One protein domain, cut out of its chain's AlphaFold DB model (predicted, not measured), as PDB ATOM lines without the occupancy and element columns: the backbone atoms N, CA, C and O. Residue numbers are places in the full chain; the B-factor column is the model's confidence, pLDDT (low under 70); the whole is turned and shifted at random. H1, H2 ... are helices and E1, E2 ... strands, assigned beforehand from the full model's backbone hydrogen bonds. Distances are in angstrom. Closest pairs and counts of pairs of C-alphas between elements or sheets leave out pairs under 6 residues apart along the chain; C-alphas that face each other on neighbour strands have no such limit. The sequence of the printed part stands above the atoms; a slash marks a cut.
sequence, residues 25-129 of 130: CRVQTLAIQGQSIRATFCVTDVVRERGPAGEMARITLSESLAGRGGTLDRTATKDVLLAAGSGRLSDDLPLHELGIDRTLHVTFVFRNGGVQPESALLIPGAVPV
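Overview. This is residues 25 to 129 of the 130 residues of an uncharacterized protein of bacterium (UniProt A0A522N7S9). Two strongly twisted sheets, E1 to E4 and E5 to E7, curve together into a flattened, loosely closed barrel of seven strands, with seams where E4 meets E5 and where E7 meets E1 and E2. Short H1 lies at one end, opposite Pro 52 between E2 and E3. The printed part has 105 residues and is mostly strand, in the order E1 E2 E3 E4 E5 H1 E6 E7; the sheets, E1 E2 E3 E4 and E5 E6 E7, are antiparallel. It is compact, with a radius of gyration of the C-alphas of 14.4 A, and spans 45 by 25 by 18 A.

Arrangement. E1, residues 25 to 32, and E2, residues 35 to 51, form a hairpin, with N 28 and O 39 within hydrogen-bond range at 2.9 A. E2 bends by 60 degrees at residue 47 and forms a hairpin with E3, residues 54 to 67, with N 47 and O 58 at 2.8 A. E3 and E4, residues 70 to 82, form the next, with N 63 and O 74 at 2.8 A; E1 to E4 are a meander, each strand the antiparallel neighbour of the one before. The closest C-alphas of E4 and E5, residues 86 to 94, are those of Leu 81 and Gly 87, 5.6 A. H1, residues 95 to 98, is on the sheet E1 E2 E3 E4, at a height of 7.0 A; it is too short for an O i to N i+4 pair, and its one O i to N i+3 pair is within range. E6, residues 103 to 111, is antiparallel to E5, with N 91 and O 106 at 2.8 A, and forms a hairpin with E7, residues 114 to 123, with N 105 and O 121 at 2.8 A. The closest C-alphas of E7 and E2 are those of Gly 114 and Val 43, 5.5 A.

Along the chain. E1 begins at C-alpha 25 (183.249, 148.501, 135.496). E2 is 43.7 A long, E3 39.4 A and E4 34.9 A. E7 ends at C-alpha 123 (166.780, 158.801, 151.033).

Size, cuts and confidence. The C-alphas farthest apart, of Pro 52 and Arg 68, are 47.1 A apart. The printed part has no cut, its links are tight, and no printed residue is under 70 in pLDDT.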
ATOM      1  N   CYS A  25     183.380 148.080 134.107       95.81
ATOM      2  CA  CYS A  25     183.249 148.501 135.496       95.81
ATOM      3  C   CYS A  25     183.596 149.980 135.715       95.81
ATOM      4  O   CYS A  25     184.464 150.565 135.051       95.81
ATOM      5  N   ARG A  26     182.942 150.579 136.706       96.56
ATOM      6  CA  ARG A  26     183.286 151.867 137.306       96.56
ATOM      7  C   ARG A  26     183.397 151.707 138.806       96.56
ATOM      8  O   ARG A  26     182.557 151.069 139.425       96.56
ATOM      9  N   VAL A  27     184.442 152.297 139.370       96.75
ATOM     10  CA  VAL A  27     184.691 152.317 140.808       96.75
ATOM     11  C   VAL A  27     184.683 153.768 141.254       96.75
ATOM     12  O   VAL A  27     185.300 154.611 140.607       96.75
ATOM     13  N   GLN A  28     184.008 154.044 142.360       96.31
ATOM     14  CA  GLN A  28     184.004 155.351 143.001       96.31
ATOM     15  C   GLN A  28     183.943 155.206 144.519       96.31
ATOM     16  O   GLN A  28     183.563 154.161 145.048       96.31
ATOM     17  N   THR A  29     184.301 156.271 145.220       96.94
ATOM     18  CA  THR A  29     184.183 156.352 146.672       96.94
ATOM     19  C   THR A  29     183.066 157.322 147.020       96.94
ATOM     20  O   THR A  29     183.078 158.454 146.552       96.94
ATOM     21  N   LEU A  30     182.115 156.870 147.832       96.38
ATOM     22  CA  LEU A  30     180.999 157.661 148.339       96.38
ATOM     23  C   LEU A  30     181.254 158.026 149.800       96.38
ATOM     24  O   LEU A  30     181.677 157.175 150.588       96.38
ATOM     25  N   ALA A  31     180.959 159.268 150.173       95.56
ATOM     26  CA  ALA A  31     181.000 159.714 151.562       95.56
ATOM     27  C   ALA A  31     179.588 159.650 152.164       95.56
ATOM     28  O   ALA A  31     178.753 160.515 151.913       95.56
ATOM     29  N   ILE A  32     179.306 158.621 152.967       94.88
ATOM     30  CA  ILE A  32     177.979 158.372 153.548       94.88
ATOM     31  C   ILE A  32     178.084 158.412 155.070       94.88
ATOM     32  O   ILE A  32     178.730 157.560 155.670       94.88
ATOM     33  N   GLN A  33     177.453 159.406 155.707       90.38
ATOM     34  CA  GLN A  33     177.429 159.561 157.175       90.38
ATOM     35  C   GLN A  33     178.830 159.498 157.826       90.38
ATOM     36  O   GLN A  33     179.024 158.888 158.874       90.38
ATOM     37  N   GLY A  34     179.833 160.101 157.177       90.31
ATOM     38  CA  GLY A  34     181.225 160.083 157.647       90.31
ATOM     39  C   GLY A  34     181.984 158.778 157.374       90.31
ATOM     40  O   GLY A  34     183.155 158.669 157.736       90.31
ATOM     41  N   GLN A  35     181.359 157.798 156.718       93.56
ATOM     42  CA  GLN A  35     182.006 156.580 156.240       93.56
ATOM     43  C   GLN A  35     182.405 156.715 154.769       93.56
ATOM     44  O   GLN A  35     181.677 157.288 153.959       93.56
ATOM     45  N   SER A  36     183.559 156.145 154.428       96.00
ATOM     46  CA  SER A  36     183.998 155.973 153.044       96.00
ATOM     47  C   SER A  36     183.506 154.621 152.540       96.00
ATOM     48  O   SER A  36     183.894 153.584 153.084       96.00
ATOM     49  N   ILE A  37     182.630 154.638 151.536       97.75
ATOM     50  CA  ILE A  37     182.065 153.443 150.908       97.75
ATOM     51  C   ILE A  37     182.643 153.320 149.503       97.75
ATOM     52  O   ILE A  37     182.478 154.209 148.668       97.75
ATOM     53  N   ARG A  38     183.325 152.214 149.218       98.12
ATOM     54  CA  ARG A  38     183.821 151.897 147.878       98.12
ATOM     55  C   ARG A  38     182.692 151.252 147.081       98.12
ATOM     56  O   ARG A  38     182.342 150.109 147.348       98.12
ATOM     57  N   ALA A  39     182.151 151.968 146.102       98.19
ATOM     58  CA  ALA A  39     181.100 151.490 145.215       98.19
ATOM     59  C   ALA A  39     181.689 151.064 143.862       98.19
ATOM     60  O   ALA A  39     182.477 151.792 143.257       98.19
ATOM     61  N   THR A  40     181.306 149.884 143.386       98.19
ATOM     62  CA  THR A  40     181.685 149.318 142.092       98.19
ATOM     63  C   THR A  40     180.421 148.985 141.312       98.19
ATOM     64  O   THR A  40     179.570 148.256 141.808       98.19
ATOM     65  N   PHE A  41     180.314 149.496 140.091       97.81
ATOM     66  CA  PHE A  41     179.190 149.270 139.186       97.81
ATOM     67  C   PHE A  41     179.720 148.659 137.896       97.81
ATOM     68  O   PHE A  41     180.525 149.287 137.207       97.81
ATOM     69  N   CYS A  42     179.299 147.445 137.570       97.50
ATOM     70  CA  CYS A  42     179.755 146.710 136.399       97.50
ATOM     71  C   CYS A  42     178.571 146.327 135.524       97.50
ATOM     72  O   CYS A  42     177.652 145.652 135.979       97.50
ATOM     73  N   VAL A  43     178.621 146.699 134.249       97.38
ATOM     74  CA  VAL A  43     177.724 146.107 133.256       97.38
ATOM     75  C   VAL A  43     178.356 144.806 132.782       97.38
ATOM     76  O   VAL A  43     179.469 144.816 132.250       97.38
ATOM     77  N   THR A  44     177.670 143.692 133.026       95.56
ATOM     78  CA  THR A  44     178.156 142.339 132.715       95.56
ATOM     79  C   THR A  44     177.532 141.760 131.453       95.56
ATOM     80  O   THR A  44     178.136 140.895 130.829       95.56
ATOM     81  N   ASP A  45     176.361 142.259 131.058       95.31
ATOM     82  CA  ASP A  45     175.681 141.878 129.825       95.31
ATOM     83  C   ASP A  45     174.884 143.057 129.256       95.31
ATOM     84  O   ASP A  45     174.395 143.908 130.008       95.31
ATOM     85  N   VAL A  46     174.774 143.110 127.926       95.56
ATOM     86  CA  VAL A  46     174.030 144.132 127.184       95.56
ATOM     87  C   VAL A  46     173.367 143.493 125.970       95.56
ATOM     88  O   VAL A  46     174.033 143.144 124.996       95.56
ATOM     89  N   VAL A  47     172.038 143.466 125.972       95.75
ATOM     90  CA  VAL A  47     171.220 143.113 124.810       95.75
ATOM     91  C   VAL A  47     170.575 144.384 124.271       95.75
ATOM     92  O   VAL A  47     169.928 145.123 125.011       95.75
ATOM     93  N   ARG A  48     170.769 144.672 122.982       95.06
ATOM     94  CA  ARG A  48     170.166 145.837 122.319       95.06
ATOM     95  C   ARG A  48     169.056 145.401 121.389       95.06
ATOM     96  O   ARG A  48     169.257 144.534 120.544       95.06
ATOM     97  N   GLU A  49     167.927 146.076 121.501       93.88
ATOM     98  CA  GLU A  49     166.756 145.840 120.674       93.88
ATOM     99  C   GLU A  49     166.273 147.170 120.095       93.88
ATOM    100  O   GLU A  49     166.265 148.205 120.765       93.88
ATOM    101  N   ARG A  50     165.878 147.158 118.821       95.19
ATOM    102  CA  ARG A  50     165.261 148.311 118.164       95.19
ATOM    103  C   ARG A  50     163.788 148.011 117.952       95.19
ATOM    104  O   ARG A  50     163.451 147.078 117.230       95.19
ATOM    105  N   GLY A  51     162.931 148.812 118.573       88.94
ATOM    106  CA  GLY A  51     161.483 148.698 118.472       88.94
ATOM    107  C   GLY A  51     160.827 149.966 117.917       88.94
ATOM    108  O   GLY A  51     161.508 150.947 117.609       88.94
ATOM    109  N   PRO A  52     159.485 149.982 117.827       89.19
ATOM    110  CA  PRO A  52     158.726 151.141 117.349       89.19
ATOM    111  C   PRO A  52     158.931 152.403 118.201       89.19
ATOM    112  O   PRO A  52     158.823 153.513 117.692       89.19
ATOM    113  N   ALA A  53     159.240 152.233 119.491       85.06
ATOM    114  CA  ALA A  53     159.481 153.318 120.446       85.06
ATOM    115  C   ALA A  53     160.937 153.833 120.457       85.06
ATOM    116  O   ALA A  53     161.261 154.720 121.242       85.06
ATOM    117  N   GLY A  54     161.815 153.283 119.610       92.19
ATOM    118  CA  GLY A  54     163.237 153.625 119.559       92.19
ATOM    119  C   GLY A  54     164.155 152.450 119.895       92.19
ATOM    120  O   GLY A  54     163.770 151.283 119.818       92.19
ATOM    121  N   GLU A  55     165.407 152.763 120.221       96.25
ATOM    122  CA  GLU A  55     166.399 151.771 120.636       96.25
ATOM    123  C   GLU A  55     166.366 151.604 122.158       96.25
ATOM    124  O   GLU A  55     166.321 152.583 122.902       96.25
ATOM    125  N   MET A  56     166.401 150.359 122.619       96.75
ATOM    126  CA  MET A  56     166.439 149.989 124.027       96.75
ATOM    127  C   MET A  56     167.645 149.082 124.274       96.75
ATOM    128  O   MET A  56     167.983 148.236 123.446       96.75
ATOM    129  N   ALA A  57     168.294 149.250 125.422       96.75
ATOM    130  CA  ALA A  57     169.299 148.326 125.924       96.75
ATOM    131  C   ALA A  57     168.800 147.670 127.209       96.75
ATOM    132  O   ALA A  57     168.551 148.358 128.196       96.75
ATOM    133  N   ARG A  58     168.711 146.345 127.207       97.12
ATOM    134  CA  ARG A  58     168.571 145.537 128.412       97.12
ATOM    135  C   ARG A  58     169.962 145.217 128.936       97.12
ATOM    136  O   ARG A  58     170.744 144.572 128.240       97.12
ATOM    137  N   ILE A  59     170.282 145.690 130.131       97.06
ATOM    138  CA  ILE A  59     171.598 145.515 130.748       97.06
ATOM    139  C   ILE A  59     171.498 144.662 132.004       97.06
ATOM    140  O   ILE A  59     170.524 144.768 132.747       97.06
ATOM    141  N   THR A  60     172.536 143.879 132.276       97.75
ATOM    142  CA  THR A  60     172.752 143.282 133.598       97.75
ATOM    143  C   THR A  60     173.776 144.128 134.343       97.75
ATOM    144  O   THR A  60     174.926 144.246 133.917       97.75
ATOM    145  N   LEU A  61     173.338 144.756 135.435       98.00
ATOM    146  CA  LEU A  61     174.136 145.629 136.285       98.00
ATOM    147  C   LEU A  61     174.475 144.898 137.586       98.00
ATOM    148  O   LEU A  61     173.583 144.535 138.349       98.00
ATOM    149  N   SER A  62     175.767 144.694 137.826       98.00
ATOM    150  CA  SER A  62     176.316 144.243 139.101       98.00
ATOM    151  C   SER A  62     176.778 145.451 139.914       98.00
ATOM    152  O   SER A  62     177.492 146.319 139.408       98.00
ATOM    153  N   GLU A  63     176.355 145.511 141.170       98.12
ATOM    154  CA  GLU A  63     176.574 146.619 142.093       98.12
ATOM    155  C   GLU A  63     177.196 146.055 143.369       98.12
ATOM    156  O   GLU A  63     176.611 145.182 144.005       98.12
ATOM    157  N   SER A  64     178.381 146.538 143.733       98.31
ATOM    158  CA  SER A  64     179.112 146.110 144.927       98.31
ATOM    159  C   SER A  64     179.521 147.326 145.742       98.31
ATOM    160  O   SER A  64     180.251 148.194 145.255       98.31
ATOM    161  N   LEU A  65     179.027 147.427 146.970       98.38
ATOM    162  CA  LEU A  65     179.359 148.492 147.907       98.38
ATOM    163  C   LEU A  65     180.087 147.873 149.094       98.38
ATOM    164  O   LEU A  65     179.559 146.991 149.758       98.38
ATOM    165  N   ALA A  66     181.287 148.364 149.389       98.19
ATOM    166  CA  ALA A  66     182.097 147.896 150.506       98.19
ATOM    167  C   ALA A  66     182.414 149.049 151.460       98.19
ATOM    168  O   ALA A  66     182.909 150.100 151.043       98.19
ATOM    169  N   GLY A  67     182.145 148.841 152.746       96.25
ATOM    170  CA  GLY A  67     182.378 149.813 153.810       96.25
ATOM    171  C   GLY A  67     182.885 149.155 155.087       96.25
ATOM    172  O   GLY A  67     183.200 147.971 155.119       96.25
ATOM    173  N   ARG A  68     182.948 149.929 156.176       93.69
ATOM    174  CA  ARG A  68     183.337 149.389 157.492       93.69
ATOM    175  C   ARG A  68     182.288 148.446 158.080       93.69
ATOM    176  O   ARG A  68     182.657 147.536 158.811       93.69
ATOM    177  N   GLY A  69     181.008 148.684 157.788       91.50
ATOM    178  CA  GLY A  69     179.896 147.894 158.319       91.50
ATOM    179  C   GLY A  69     179.621 146.585 157.578       91.50
ATOM    180  O   GLY A  69     178.855 145.778 158.086       91.50
ATOM    181  N   GLY A  70     180.243 146.357 156.416       96.12
ATOM    182  CA  GLY A  70     180.029 145.152 155.621       96.12
ATOM    183  C   GLY A  70     180.208 145.375 154.123       96.12
ATOM    184  O   GLY A  70     180.816 146.358 153.680       96.12
ATOM    185  N   THR A  71     179.651 144.446 153.357       97.38
ATOM    186  CA  THR A  71     179.570 144.486 151.897       97.38
ATOM    187  C   THR A  71     178.131 144.249 151.473       97.38
ATOM    188  O   THR A  71     177.464 143.397 152.048       97.38
ATOM    189  N   LEU A  72     177.687 144.988 150.463       97.88
ATOM    190  CA  LEU A  72     176.434 144.765 149.758       97.88
ATOM    191  C   LEU A  72     176.776 144.414 148.317       97.88
ATOM    192  O   LEU A  72     177.436 145.205 147.645       97.88
ATOM    193  N   ASP A  73     176.309 143.262 147.850       97.81
ATOM    194  CA  ASP A  73     176.499 142.799 146.478       97.81
ATOM    195  C   ASP A  73     175.144 142.467 145.858       97.81
ATOM    196  O   ASP A  73     174.371 141.664 146.382       97.81
ATOM    197  N   ARG A  74     174.847 143.079 144.713       97.06
ATOM    198  CA  ARG A  74     173.582 142.888 144.004       97.06
ATOM    199  C   ARG A  74     173.810 142.766 142.510       97.06
ATOM    200  O   ARG A  74     174.742 143.335 141.953       97.06
ATOM    201  N   THR A  75     172.935 142.022 141.846       97.81
ATOM    202  CA  THR A  75     172.833 142.011 140.387       97.81
ATOM    203  C   THR A  75     171.383 142.238 139.992       97.81
ATOM    204  O   THR A  75     170.487 141.611 140.555       97.81
ATOM    205  N   ALA A  76     171.148 143.132 139.036       97.25
ATOM    206  CA  ALA A  76     169.819 143.454 138.541       97.25
ATOM    207  C   ALA A  76     169.820 143.635 137.021       97.25
ATOM    208  O   ALA A  76     170.766 144.166 136.442       97.25
ATOM    209  N   THR A  77     168.726 143.235 136.377       97.81
ATOM    210  CA  THR A  77     168.474 143.548 134.968       97.81
ATOM    211  C   THR A  77     167.707 144.862 134.862       97.81
ATOM    212  O   THR A  77     166.741 145.079 135.596       97.81
ATOM    213  N   LYS A  78     168.137 145.746 133.961       97.31
ATOM    214  CA  LYS A  78     167.545 147.071 133.743       97.31
ATOM    215  C   LYS A  78     167.305 147.295 132.258       97.31
ATOM    216  O   LYS A  78     168.183 147.014 131.449       97.31
ATOM    217  N   ASP A  79     166.151 147.853 131.921       96.25
ATOM    218  CA  ASP A  79     165.853 148.311 130.567       96.25
ATOM    219  C   ASP A  79     166.141 149.816 130.472       96.25
ATOM    220  O   ASP A  79     165.707 150.608 131.310       96.25
ATOM    221  N   VAL A  80     166.915 150.208 129.463       97.00
ATOM    222  CA  VAL A  80     167.390 151.575 129.253       97.00
ATOM    223  C   VAL A  80     166.943 152.045 127.879       97.00
ATOM    224  O   VAL A  80     167.376 151.508 126.860       97.00
ATOM    225  N   LEU A  81     166.107 153.079 127.839       97.00
ATOM    226  CA  LEU A  81     165.774 153.752 126.588       97.00
ATOM    227  C   LEU A  81     166.978 154.559 126.105       97.00
ATOM    228  O   LEU A  81     167.573 155.323 126.871       97.00
ATOM    229  N   LEU A  82     167.336 154.389 124.835       97.06
ATOM    230  CA  LEU A  82     168.495 155.033 124.240       97.06
ATOM    231  C   LEU A  82     168.085 156.167 123.303       97.06
ATOM    232  O   LEU A  82     167.336 155.981 122.345       97.06
ATOM    233  N   ALA A  83     168.680 157.333 123.534       95.31
ATOM    234  CA  ALA A  83     168.683 158.468 122.628       95.31
ATOM    235  C   ALA A  83     170.131 158.744 122.202       95.31
ATOM    236  O   ALA A  83     171.018 158.931 123.038       95.31
ATOM    237  N   ALA A  84     170.385 158.716 120.889       92.81
ATOM    238  CA  ALA A  84     171.722 158.910 120.315       92.81
ATOM    239  C   ALA A  84     172.812 158.011 120.952       92.81
ATOM    240  O   ALA A  84     173.941 158.438 121.181       92.81
ATOM    241  N   GLY A  85     172.468 156.755 121.262       92.25
ATOM    242  CA  GLY A  85     173.407 155.765 121.806       92.25
ATOM    243  C   GLY A  85     173.687 155.868 123.311       92.25
ATOM    244  O   GLY A  85     174.510 155.102 123.819       92.25
ATOM    245  N   SER A  86     172.999 156.760 124.028       96.88
ATOM    246  CA  SER A  86     173.082 156.904 125.486       96.88
ATOM    247  C   SER A  86     171.701 156.877 126.134       96.88
ATOM    248  O   SER A  86     170.709 157.190 125.483       96.88
ATOM    249  N   GLY A  87     171.634 156.517 127.410       97.50
ATOM    250  CA  GLY A  87     170.392 156.535 128.176       97.50
ATOM    251  C   GLY A  87     170.642 156.796 129.652       97.50
ATOM    252  O   GLY A  87     171.784 156.756 130.114       97.50
ATOM    253  N   ARG A  88     169.570 157.072 130.392       97.94
ATOM    254  CA  ARG A  88     169.605 157.239 131.846       97.94
ATOM    255  C   ARG A  88     168.761 156.168 132.511       97.94
ATOM    256  O   ARG A  88     167.728 155.773 131.981       97.94
ATOM    257  N   LEU A  89     169.212 155.732 133.675       97.56
ATOM    258  CA  LEU A  89     168.458 154.860 134.563       97.56
ATOM    259  C   LEU A  89     168.719 155.274 136.008       97.56
ATOM    260  O   LEU A  89     169.766 155.849 136.303       97.56
ATOM    261  N   SER A  90     167.794 154.937 136.895       97.75
ATOM    262  CA  SER A  90     167.965 155.143 138.328       97.75
ATOM    263  C   SER A  90     167.824 153.824 139.070       97.75
ATOM    264  O   SER A  90     167.179 152.885 138.591       97.75
ATOM    265  N   ASP A  91     168.454 153.757 140.232       97.62
ATOM    266  CA  ASP A  91     168.421 152.597 141.094       97.62
ATOM    267  C   ASP A  91     168.414 152.982 142.565       97.62
ATOM    268  O   ASP A  91     168.998 153.991 142.952       97.62
ATOM    269  N   ASP A  92     167.780 152.136 143.365       98.00
ATOM    270  CA  ASP A  92     167.663 152.289 144.806       98.00
ATOM    271  C   ASP A  92     168.339 151.097 145.488       98.00
ATOM    272  O   ASP A  92     167.955 149.936 145.290       98.00
ATOM    273  N   LEU A  93     169.364 151.384 146.293       97.50
ATOM    274  CA  LEU A  93     170.142 150.390 147.026       97.50
ATOM    275  C   LEU A  93     169.921 150.559 148.536       97.50
ATOM    276  O   LEU A  93     170.389 151.546 149.111       97.50
ATOM    277  N   PRO A  94     169.221 149.630 149.207       97.19
ATOM    278  CA  PRO A  94     169.047 149.696 150.655       97.19
ATOM    279  C   PRO A  94     170.376 149.380 151.356       97.19
ATOM    280  O   PRO A  94     170.924 148.300 151.176       97.19
ATOM    281  N   LEU A  95     170.893 150.281 152.194       97.06
ATOM    282  CA  LEU A  95     172.250 150.178 152.759       97.06
ATOM    283  C   LEU A  95     172.329 149.439 154.108       97.06
ATOM    284  O   LEU A  95     173.346 149.506 154.799       97.06
ATOM    285  N   HIS A  96     171.269 148.730 154.495       95.94
ATOM    286  CA  HIS A  96     171.173 148.042 155.784       95.94
ATOM    287  C   HIS A  96     172.283 146.995 156.004       95.94
ATOM    288  O   HIS A  96     172.793 146.882 157.116       95.94
ATOM    289  N   GLU A  97     172.736 146.309 154.949       95.44
ATOM    290  CA  GLU A  97     173.876 145.370 154.991       95.44
ATOM    291  C   GLU A  97     175.220 146.053 155.302       95.44
ATOM    292  O   GLU A  97     176.171 145.410 155.738       95.44
ATOM    293  N   LEU A  98     175.299 147.376 155.130       95.69
ATOM    294  CA  LEU A  98     176.452 148.201 155.503       95.69
ATOM    295  C   LEU A  98     176.289 148.840 156.893       95.69
ATOM    296  O   LEU A  98     177.099 149.687 157.274       95.69
ATOM    297  N   GLY A  99     175.233 148.488 157.634       94.88
ATOM    298  CA  GLY A  99     174.888 149.111 158.913       94.88
ATOM    299  C   GLY A  99     174.364 150.544 158.781       94.88
ATOM    300  O   GLY A  99     174.443 151.313 159.738       94.88
ATOM    301  N   ILE A 100     173.862 150.929 157.602       95.12
ATOM    302  CA  ILE A 100     173.322 152.264 157.329       95.12
ATOM    303  C   ILE A 100     171.816 152.136 157.086       95.12
ATOM    304  O   ILE A 100     171.383 151.570 156.085       95.12
ATOM    305  N   ASP A 101     171.011 152.708 157.978       95.50
ATOM    306  CA  ASP A 101     169.544 152.676 157.885       95.50
ATOM    307  C   ASP A 101     169.001 153.749 156.922       95.50
ATOM    308  O   ASP A 101     168.302 154.685 157.312       95.50
ATOM    309  N   ARG A 102     169.440 153.690 155.658       96.88
ATOM    310  CA  ARG A 102     169.004 154.553 154.548       96.88
ATOM    311  C   ARG A 102     169.102 153.809 153.221       96.88
ATOM    312  O   ARG A 102     169.788 152.795 153.109       96.88
ATOM    313  N   THR A 103     168.480 154.371 152.194       98.12
ATOM    314  CA  THR A 103     168.622 153.904 150.814       98.12
ATOM    315  C   THR A 103     169.467 154.891 150.022       98.12
ATOM    316  O   THR A 103     169.306 156.105 150.148       98.12
ATOM    317  N   LEU A 104     170.380 154.373 149.210       98.06
ATOM    318  CA  LEU A 104     171.118 155.142 148.221       98.06
ATOM    319  C   LEU A 104     170.339 155.135 146.907       98.06
ATOM    320  O   LEU A 104     170.231 154.096 146.266       98.06
ATOM    321  N   HIS A 105     169.837 156.294 146.504       98.38
ATOM    322  CA  HIS A 105     169.287 156.510 145.175       98.38
ATOM    323  C   HIS A 105     170.408 156.979 144.248       98.38
ATOM    324  O   HIS A 105     171.017 158.024 144.491       98.38
ATOM    325  N   VAL A 106     170.693 156.229 143.189       98.00
ATOM    326  CA  VAL A 106     171.730 156.548 142.201       98.00
ATOM    327  C   VAL A 106     171.082 156.706 140.839       98.00
ATOM    328  O   VAL A 106     170.302 155.863 140.417       98.00
ATOM    329  N   THR A 107     171.436 157.767 140.124       98.19
ATOM    330  CA  THR A 107     171.129 157.896 138.697       98.19
ATOM    331  C   THR A 107     172.403 157.680 137.902       98.19
ATOM    332  O   THR A 107     173.452 158.252 138.207       98.19
ATOM    333  N   PHE A 108     172.304 156.846 136.877       98.25
ATOM    334  CA  PHE A 108     173.392 156.479 135.994       98.25
ATOM    335  C   PHE A 108     173.144 156.998 134.584       98.25
ATOM    336  O   PHE A 108     172.020 156.983 134.082       98.25
ATOM    337  N   VAL A 109     174.233 157.339 133.903       98.25
ATOM    338  CA  VAL A 109     174.277 157.450 132.447       98.25
ATOM    339  C   VAL A 109     174.849 156.153 131.890       98.25
ATOM    340  O   VAL A 109     176.006 155.812 132.148       98.25
ATOM    341  N   PHE A 110     174.055 155.443 131.096       97.88
ATOM    342  CA  PHE A 110     174.512 154.313 130.300       97.88
ATOM    343  C   PHE A 110     175.025 154.803 128.946       97.88
ATOM    344  O   PHE A 110     174.307 155.467 128.193       97.88
ATOM    345  N   ARG A 111     176.275 154.469 128.622       96.69
ATOM    346  CA  ARG A 111     176.903 154.753 127.324       96.69
ATOM    347  C   ARG A 111     178.060 153.797 127.075       96.69
ATOM    348  O   ARG A 111     178.740 153.387 128.013       96.69
ATOM    349  N   ASN A 112     178.319 153.471 125.809       93.19
ATOM    350  CA  ASN A 112     179.442 152.613 125.404       93.19
ATOM    351  C   ASN A 112     179.508 151.274 126.172       93.19
ATOM    352  O   ASN A 112     180.590 150.797 126.497       93.19
ATOM    353  N   GLY A 113     178.345 150.697 126.501       93.94
ATOM    354  CA  GLY A 113     178.251 149.410 127.196       93.94
ATOM    355  C   GLY A 113     178.545 149.452 128.699       93.94
ATOM    356  O   GLY A 113     178.540 148.401 129.321       93.94
ATOM    357  N   GLY A 114     178.779 150.626 129.292       95.75
ATOM    358  CA  GLY A 114     178.976 150.791 130.732       95.75
ATOM    359  C   GLY A 114     178.010 151.801 131.342       95.75
ATOM    360  O   GLY A 114     177.360 152.568 130.628       95.75
ATOM    361  N   VAL A 115     177.955 151.832 132.671       97.62
ATOM    362  CA  VAL A 115     177.242 152.864 133.434       97.62
ATOM    363  C   VAL A 115     178.228 153.797 134.123       97.62
ATOM    364  O   VAL A 115     179.287 153.369 134.572       97.62
ATOM    365  N   GLN A 116     177.882 155.077 134.210       96.75
ATOM    366  CA  GLN A 116     178.586 156.074 135.008       96.75
ATOM    367  C   GLN A 116     177.580 156.705 135.972       96.75
ATOM    368  O   GLN A 116     176.585 157.251 135.496       96.75
ATOM    369  N   PRO A 117     177.819 156.666 137.292       96.62
ATOM    370  CA  PRO A 117     177.017 157.429 138.240       96.62
ATOM    371  C   PRO A 117     177.085 158.921 137.901       96.62
ATOM    372  O   PRO A 117     178.174 159.473 137.733       96.62
ATOM    373  N   GLU A 118     175.920 159.543 137.748       97.00
ATOM    374  CA  GLU A 118     175.747 160.973 137.463       97.00
ATOM    375  C   GLU A 118     175.336 161.732 138.727       97.00
ATOM    376  O   GLU A 118     175.839 162.820 138.988       97.00
ATOM    377  N   SER A 119     174.459 161.138 139.537       97.19
ATOM    378  CA  SER A 119     174.045 161.674 140.833       97.19
ATOM    379  C   SER A 119     173.797 160.541 141.821       97.19
ATOM    380  O   SER A 119     173.286 159.492 141.428       97.19
ATOM    381  N   ALA A 120     174.088 160.762 143.101       97.25
ATOM    382  CA  ALA A 120     173.735 159.838 144.167       97.25
ATOM    383  C   ALA A 120     173.280 160.612 145.402       97.25
ATOM    384  O   ALA A 120     173.915 161.594 145.798       97.25
ATOM    385  N   LEU A 121     172.182 160.164 145.998       97.75
ATOM    386  CA  LEU A 121     171.557 160.804 147.144       97.75
ATOM    387  C   LEU A 121     171.033 159.761 148.130       97.75
ATOM    388  O   LEU A 121     170.547 158.705 147.739       97.75
ATOM    389  N   LEU A 122     171.122 160.058 149.422       97.69
ATOM    390  CA  LEU A 122     170.522 159.233 150.463       97.69
ATOM    391  C   LEU A 122     169.069 159.639 150.667       97.69
ATOM    392  O   LEU A 122     168.774 160.815 150.908       97.69
ATOM    393  N   ILE A 123     168.181 158.653 150.650       97.00
ATOM    394  CA  ILE A 123     166.780 158.801 151.033       97.00
ATOM    395  C   ILE A 123     166.490 158.043 152.341       97.00
ATOM    396  O   ILE A 123     167.060 156.972 152.570       97.00
ATOM    397  N   PRO A 124     165.621 158.595 153.211       94.00
ATOM    398  CA  PRO A 124     164.974 159.910 153.100       94.00
ATOM    399  C   PRO A 124     165.942 161.094 153.322       94.00
ATOM    400  O   PRO A 124     167.006 160.955 153.932       94.00
ATOM    401  N   GLY A 125     165.550 162.273 152.821       93.56
ATOM    402  CA  GLY A 125     166.251 163.552 153.029       93.56
ATOM    403  C   GLY A 125     167.058 164.087 151.840       93.56
ATOM    404  O   GLY A 125     167.539 165.211 151.925       93.56
ATOM    405  N   ALA A 126     167.193 163.318 150.754       94.12
ATOM    406  CA  ALA A 126     167.883 163.711 149.519       94.12
ATOM    407  C   ALA A 126     169.294 164.293 149.747       94.12
ATOM    408  O   ALA A 126     169.683 165.290 149.141       94.12
ATOM    409  N   VAL A 127     170.064 163.670 150.641       96.31
ATOM    410  CA  VAL A 127     171.415 164.132 150.994       96.31
ATOM    411  C   VAL A 127     172.405 163.670 149.917       96.31
ATOM    412  O   VAL A 127     172.537 162.457 149.755       96.31
ATOM    413  N   PRO A 128     173.099 164.564 149.188       95.06
ATOM    414  CA  PRO A 128     174.040 164.176 148.136       95.06
ATOM    415  C   PRO A 128     175.294 163.503 148.713       95.06
ATOM    416  O   PRO A 128     175.751 163.874 149.794       95.06
ATOM    417  N   VAL A 129     175.841 162.513 147.996       94.25
ATOM    418  CA  VAL A 129     177.005 161.714 148.453       94.25
ATOM    419  C   VAL A 129     178.073 161.449 147.385       94.25
ATOM    420  O   VAL A 129     179.003 160.675 147.634       94.25
TER     421      VAL A 129